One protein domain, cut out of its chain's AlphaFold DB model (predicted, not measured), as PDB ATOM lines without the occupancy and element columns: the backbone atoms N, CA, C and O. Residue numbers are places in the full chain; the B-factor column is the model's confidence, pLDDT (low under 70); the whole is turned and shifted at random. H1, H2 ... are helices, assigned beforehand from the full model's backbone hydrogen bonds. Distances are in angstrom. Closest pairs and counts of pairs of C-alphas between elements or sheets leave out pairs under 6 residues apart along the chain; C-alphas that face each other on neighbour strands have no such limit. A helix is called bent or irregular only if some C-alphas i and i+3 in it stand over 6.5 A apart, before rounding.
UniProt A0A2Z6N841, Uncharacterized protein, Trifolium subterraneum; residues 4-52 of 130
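AT A GLANCE: This is residues 4 to 52 of the 130 residues of an uncharacterized protein of Trifolium subterraneum (UniProt A0A2Z6N841). Two helices make an open, flat L: the shorter arm H1 comes first, the chain turns at a corner, and the long arm H2 leads away from it. The printed part has 49 residues with two named helices, H1 then H2, and no named strand; the class is all helix. It is extended, with a radius of gyration of the C-alphas of 18.2 A and spans of 53 by 27 by 6 A.

HOW THE PARTS SIT: H1, residues 4 to 18, and H2, residues 21 to 50, are apart, with no C-alpha of the one within 8 A of the other. A tight link of 2 residues joins them. Residues 4 to 14, 17 to 23 and 25 to 52 stand free. In H1 and H2 every O i to N i+4 pair is within hydrogen-bond range.

IN THESE COORDINATES: H1 begins at C-alpha 4 (32.953, 50.863, -27.133) and measures 21.0 A from first to last C-alpha. H2 runs 42.5 A from C-alpha 21 (25.580, 29.579, -39.584) to C-alpha 50 (2.402, 57.146, -62.058). Neither helix is bent.

THE WHOLE: The two C-alphas farthest apart, those of Gln 6 and Ala 52, are 52.9 A apart. The printed part has no cut. Its mean pLDDT is 71.9, with residue 15, residues 17 to 19 and residues 38 to 52 under 70.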
ATOM      1  N   GLN A   4      34.261  51.251 -26.604       76.62
ATOM      2  CA  GLN A   4      32.953  50.863 -27.133       76.62
ATOM      3  C   GLN A   4      33.080  50.030 -28.414       76.62
ATOM      4  O   GLN A   4      32.375  49.039 -28.574       76.62
ATOM      5  N   GLU A   5      34.008  50.388 -29.305       79.56
ATOM      6  CA  GLU A   5      34.260  49.644 -30.547       79.56
ATOM      7  C   GLU A   5      34.820  48.252 -30.232       79.56
ATOM      8  O   GLU A   5      34.383  47.262 -30.810       79.56
ATOM      9  N   GLN A   6      35.727  48.150 -29.256       79.25
ATOM     10  CA  GLN A   6      36.296  46.869 -28.823       79.25
ATOM     11  C   GLN A   6      35.255  45.948 -28.174       79.25
ATOM     12  O   GLN A   6      35.238  44.749 -28.453       79.25
ATOM     13  N   ALA A   7      34.357  46.503 -27.352       81.12
ATOM     14  CA  ALA A   7      33.265  45.744 -26.747       81.12
ATOM     15  C   ALA A   7      32.291  45.207 -27.808       81.12
ATOM     16  O   ALA A   7      31.907  44.040 -27.760       81.12
ATOM     17  N   LEU A   8      31.947  46.026 -28.806       82.88
ATOM     18  CA  LEU A   8      31.082  45.610 -29.911       82.88
ATOM     19  C   LEU A   8      31.726  44.515 -30.757       82.88
ATOM     20  O   LEU A   8      31.057  43.539 -31.081       82.88
ATOM     21  N   ILE A   9      33.019  44.637 -31.068       82.56
ATOM     22  CA  ILE A   9      33.757  43.622 -31.830       82.56
ATOM     23  C   ILE A   9      33.822  42.303 -31.053       82.56
ATOM     24  O   ILE A   9      33.623  41.243 -31.639       82.56
ATOM     25  N   SER A  10      34.046  42.347 -29.736       77.81
ATOM     26  CA  SER A  10      34.121  41.138 -28.907       77.81
ATOM     27  C   SER A  10      32.774  40.411 -28.818       77.81
ATOM     28  O   SER A  10      32.722  39.189 -28.961       77.81
ATOM     29  N   LEU A  11      31.672  41.161 -28.695       80.44
ATOM     30  CA  LEU A  11      30.316  40.609 -28.730       80.44
ATOM     31  C   LEU A  11      29.950  40.057 -30.112       80.44
ATOM     32  O   LEU A  11      29.361  38.984 -30.197       80.44
ATOM     33  N   LEU A  12      30.335  40.742 -31.193       73.50
ATOM     34  CA  LEU A  12      30.157  40.252 -32.564       73.50
ATOM     35  C   LEU A  12      30.942  38.965 -32.807       73.50
ATOM     36  O   LEU A  12      30.414  38.040 -33.415       73.50
ATOM     37  N   SER A  13      32.172  38.877 -32.298       76.62
ATOM     38  CA  SER A  13      32.979  37.660 -32.380       76.62
ATOM     39  C   SER A  13      32.371  36.521 -31.568       76.62
ATOM     40  O   SER A  13      32.330  35.403 -32.065       76.62
ATOM     41  N   GLN A  14      31.854  36.779 -30.361       73.31
ATOM     42  CA  GLN A  14      31.145  35.767 -29.565       73.31
ATOM     43  C   GLN A  14      29.842  35.313 -30.226       73.31
ATOM     44  O   GLN A  14      29.524  34.124 -30.209       73.31
ATOM     45  N   LEU A  15      29.102  36.228 -30.846       69.44
ATOM     46  CA  LEU A  15      27.901  35.908 -31.612       69.44
ATOM     47  C   LEU A  15      28.251  35.055 -32.841       69.44
ATOM     48  O   LEU A  15      27.606  34.042 -33.087       69.44
ATOM     49  N   ALA A  16      29.311  35.419 -33.565       71.38
ATOM     50  CA  ALA A  16      29.800  34.681 -34.727       71.38
ATOM     51  C   ALA A  16      30.356  33.293 -34.369       71.38
ATOM     52  O   ALA A  16      30.224  32.370 -35.165       71.38
ATOM     53  N   LEU A  17      30.958  33.129 -33.183       69.56
ATOM     54  CA  LEU A  17      31.481  31.841 -32.716       69.56
ATOM     55  C   LEU A  17      30.394  30.921 -32.129       69.56
ATOM     56  O   LEU A  17      30.604  29.714 -32.063       69.56
ATOM     57  N   SER A  18      29.273  31.482 -31.656       69.75
ATOM     58  CA  SER A  18      28.209  30.738 -30.955       69.75
ATOM     59  C   SER A  18      27.017  30.359 -31.830       69.75
ATOM     60  O   SER A  18      26.260  29.462 -31.455       69.75
ATOM     61  N   PHE A  19      26.834  31.005 -32.984       64.69
ATOM     62  CA  PHE A  19      25.714  30.714 -33.875       64.69
ATOM     63  C   PHE A  19      26.082  29.718 -34.972       64.69
ATOM     64  O   PHE A  19      26.970  29.956 -35.787       64.69
ATOM     65  N   ASP A  20      25.313  28.632 -35.038       71.12
ATOM     66  CA  ASP A  20      25.246  27.764 -36.209       71.12
ATOM     67  C   ASP A  20      24.838  28.609 -37.430       71.12
ATOM     68  O   ASP A  20      23.781  29.256 -37.439       71.12
ATOM     69  N   GLY A  21      25.703  28.660 -38.447       70.00
ATOM     70  CA  GLY A  21      25.580  29.579 -39.584       70.00
ATOM     71  C   GLY A  21      24.250  29.452 -40.334       70.00
ATOM     72  O   GLY A  21      23.788  30.420 -40.943       70.00
ATOM     73  N   ALA A  22      23.587  28.298 -40.227       74.81
ATOM     74  CA  ALA A  22      22.261  28.056 -40.782       74.81
ATOM     75  C   ALA A  22      21.166  28.924 -40.133       74.81
ATOM     76  O   ALA A  22      20.322  29.474 -40.840       74.81
ATOM     77  N   VAL A  23      21.184  29.101 -38.807       77.94
ATOM     78  CA  VAL A  23      20.155  29.871 -38.082       77.94
ATOM     79  C   VAL A  23      20.314  31.364 -38.349       77.94
ATOM     80  O   VAL A  23      19.331  32.063 -38.608       77.94
ATOM     81  N   PHE A  24      21.557  31.850 -38.355       78.50
ATOM     82  CA  PHE A  24      21.847  33.239 -38.700       78.50
ATOM     83  C   PHE A  24      21.497  33.531 -40.166       78.50
ATOM     84  O   PHE A  24      20.824  34.520 -40.456       78.50
ATOM     85  N   GLY A  25      21.859  32.629 -41.086       79.94
ATOM     86  CA  GLY A  25      21.493  32.725 -42.499       79.94
ATOM     87  C   GLY A  25      19.979  32.749 -42.721       79.94
ATOM     88  O   GLY A  25      19.485  33.578 -43.487       79.94
ATOM     89  N   LEU A  26      19.222  31.911 -42.006       81.88
ATOM     90  CA  LEU A  26      17.758  31.870 -42.091       81.88
ATOM     91  C   LEU A  26      17.111  33.142 -41.524       81.88
ATOM     92  O   LEU A  26      16.169  33.668 -42.118       81.88
ATOM     93  N   GLY A  27      17.655  33.684 -40.431       86.88
ATOM     94  CA  GLY A  27      17.244  34.978 -39.883       86.88
ATOM     95  C   GLY A  27      17.455  36.125 -40.875       86.88
ATOM     96  O   GLY A  27      16.524  36.885 -41.152       86.88
ATOM     97  N   VAL A  28      18.647  36.215 -41.474       86.44
ATOM     98  CA  VAL A  28      18.971  37.235 -42.488       86.44
ATOM     99  C   VAL A  28      18.093  37.074 -43.732       86.44
ATOM    100  O   VAL A  28      17.531  38.059 -44.211       86.44
ATOM    101  N   ALA A  29      17.900  35.848 -44.222       87.81
ATOM    102  CA  ALA A  29      17.050  35.565 -45.378       87.81
ATOM    103  C   ALA A  29      15.582  35.946 -45.128       87.81
ATOM    104  O   ALA A  29      14.940  36.542 -45.994       87.81
ATOM    105  N   TYR A  30      15.054  35.668 -43.933       88.12
ATOM    106  CA  TYR A  30      13.695  36.054 -43.551       88.12
ATOM    107  C   TYR A  30      13.518  37.577 -43.514       88.12
ATOM    108  O   TYR A  30      12.549  38.108 -44.067       88.12
ATOM    109  N   VAL A  31      14.466  38.297 -42.905       86.88
ATOM    110  CA  VAL A  31      14.450  39.767 -42.858       86.88
ATOM    111  C   VAL A  31      14.562  40.356 -44.265       86.88
ATOM    112  O   VAL A  31      13.792  41.256 -44.609       86.88
ATOM    113  N   ALA A  32      15.448  39.817 -45.107       85.75
ATOM    114  CA  ALA A  32      15.600  40.233 -46.497       85.75
ATOM    115  C   ALA A  32      14.309  40.012 -47.297       85.75
ATOM    116  O   ALA A  32      13.819  40.933 -47.946       85.75
ATOM    117  N   PHE A  33      13.691  38.836 -47.185       84.19
ATOM    118  CA  PHE A  33      12.430  38.527 -47.855       84.19
ATOM    119  C   PHE A  33      11.286  39.441 -47.400       84.19
ATOM    120  O   PHE A  33      10.506  39.929 -48.220       84.19
ATOM    121  N   ARG A  34      11.201  39.729 -46.095       81.12
ATOM    122  CA  ARG A  34      10.218  40.672 -45.545       81.12
ATOM    123  C   ARG A  34      10.447  42.092 -46.066       81.12
ATOM    124  O   ARG A  34       9.474  42.782 -46.371       81.12
ATOM    125  N   SER A  35      11.706  42.507 -46.197       77.25
ATOM    126  CA  SER A  35      12.084  43.799 -46.774       77.25
ATOM    127  C   SER A  35      11.696  43.887 -48.249       77.25
ATOM    128  O   SER A  35      11.008  44.827 -48.639       77.25
ATOM    129  N   ILE A  36      12.017  42.859 -49.043       76.06
ATOM    130  CA  ILE A  36      11.648  42.770 -50.463       76.06
ATOM    131  C   ILE A  36      10.129  42.818 -50.619       76.06
ATOM    132  O   ILE A  36       9.631  43.644 -51.371       76.06
ATOM    133  N   ARG A  37       9.370  42.017 -49.859       73.19
ATOM    134  CA  ARG A  37       7.898  42.053 -49.908       73.19
ATOM    135  C   ARG A  37       7.338  43.436 -49.592       73.19
ATOM    136  O   ARG A  37       6.454  43.910 -50.301       73.19
ATOM    137  N   LYS A  38       7.845  44.091 -48.545       66.00
ATOM    138  CA  LYS A  38       7.424  45.449 -48.174       66.00
ATOM    139  C   LYS A  38       7.768  46.454 -49.277       66.00
ATOM    140  O   LYS A  38       6.937  47.293 -49.608       66.00
ATOM    141  N   PHE A  39       8.948  46.328 -49.877       62.38
ATOM    142  CA  PHE A  39       9.388  47.155 -50.994       62.38
ATOM    143  C   PHE A  39       8.517  46.953 -52.242       62.38
ATOM    144  O   PHE A  39       8.111  47.929 -52.867       62.38
ATOM    145  N   THR A  40       8.146  45.712 -52.567       60.47
ATOM    146  CA  THR A  40       7.249  45.405 -53.690       60.47
ATOM    147  C   THR A  40       5.874  46.038 -53.496       60.47
ATOM    148  O   THR A  40       5.359  46.661 -54.421       60.47
ATOM    149  N   VAL A  41       5.294  45.956 -52.293       59.56
ATOM    150  CA  VAL A  41       3.996  46.591 -51.999       59.56
ATOM    151  C   VAL A  41       4.079  48.113 -52.173       59.56
ATOM    152  O   VAL A  41       3.229  48.692 -52.849       59.56
ATOM    153  N   THR A  42       5.133  48.759 -51.669       58.72
ATOM    154  CA  THR A  42       5.349  50.204 -51.870       58.72
ATOM    155  C   THR A  42       5.562  50.565 -53.347       58.72
ATOM    156  O   THR A  42       5.022  51.564 -53.818       58.72
ATOM    157  N   SER A  43       6.276  49.733 -54.110       56.75
ATOM    158  CA  SER A  43       6.531  49.951 -55.541       56.75
ATOM    159  C   SER A  43       5.250  49.864 -56.383       56.75
ATOM    160  O   SER A  43       5.007  50.702 -57.251       56.75
ATOM    161  N   THR A  44       4.345  48.931 -56.063       53.75
ATOM    162  CA  THR A  44       3.037  48.856 -56.745       53.75
ATOM    163  C   THR A  44       2.140  50.061 -56.456       53.75
ATOM    164  O   THR A  44       1.356  50.463 -57.316       53.75
ATOM    165  N   ALA A  45       2.263  50.675 -55.276       56.09
ATOM    166  CA  ALA A  45       1.560  51.918 -54.965       56.09
ATOM    167  C   ALA A  45       2.126  53.101 -55.770       56.09
ATOM    168  O   ALA A  45       1.353  53.899 -56.294       56.09
ATOM    169  N   LEU A  46       3.449  53.169 -55.951       54.91
ATOM    170  CA  LEU A  46       4.110  54.167 -56.802       54.91
ATOM    171  C   LEU A  46       3.711  54.035 -58.279       54.91
ATOM    172  O   LEU A  46       3.428  55.039 -58.926       54.91
ATOM    173  N   GLN A  47       3.598  52.811 -58.800       55.94
ATOM    174  CA  GLN A  47       3.161  52.579 -60.183       55.94
ATOM    175  C   GLN A  47       1.690  52.965 -60.415       55.94
ATOM    176  O   GLN A  47       1.316  53.399 -61.504       55.94
ATOM    177  N   LYS A  48       0.846  52.852 -59.380       55.41
ATOM    178  CA  LYS A  48      -0.536  53.354 -59.418       55.41
ATOM    179  C   LYS A  48      -0.604  54.880 -59.374       55.41
ATOM    180  O   LYS A  48      -1.498  55.450 -59.988       55.41
ATOM    181  N   ILE A  49       0.341  55.537 -58.698       58.69
ATOM    182  CA  ILE A  49       0.466  57.001 -58.713       58.69
ATOM    183  C   ILE A  49       0.962  57.482 -60.085       58.69
ATOM    184  O   ILE A  49       0.467  58.486 -60.579       58.69
ATOM    185  N   SER A  50       1.866  56.747 -60.745       57.47
ATOM    186  CA  SER A  50       2.402  57.146 -62.058       57.47
ATOM    187  C   SER A  50       1.381  57.078 -63.200       57.47
ATOM    188  O   SER A  50       1.566  57.738 -64.215       57.47
ATOM    189  N   HIS A  51       0.332  56.263 -63.059       54.84
ATOM    190  CA  HIS A  51      -0.756  56.134 -64.038       54.84
ATOM    191  C   HIS A  51      -2.020  56.895 -63.620       54.84
ATOM    192  O   HIS A  51      -3.057  56.766 -64.272       54.84
ATOM    193  N   ALA A  52      -1.969  57.651 -62.521       57.72
ATOM    194  CA  ALA A  52      -3.109  58.436 -62.094       57.72
ATOM    195  C   ALA A  52      -3.333  59.596 -63.086       57.72
ATOM    196  O   ALA A  52      -2.376  60.297 -63.420       57.72
TER     197      ALA A  52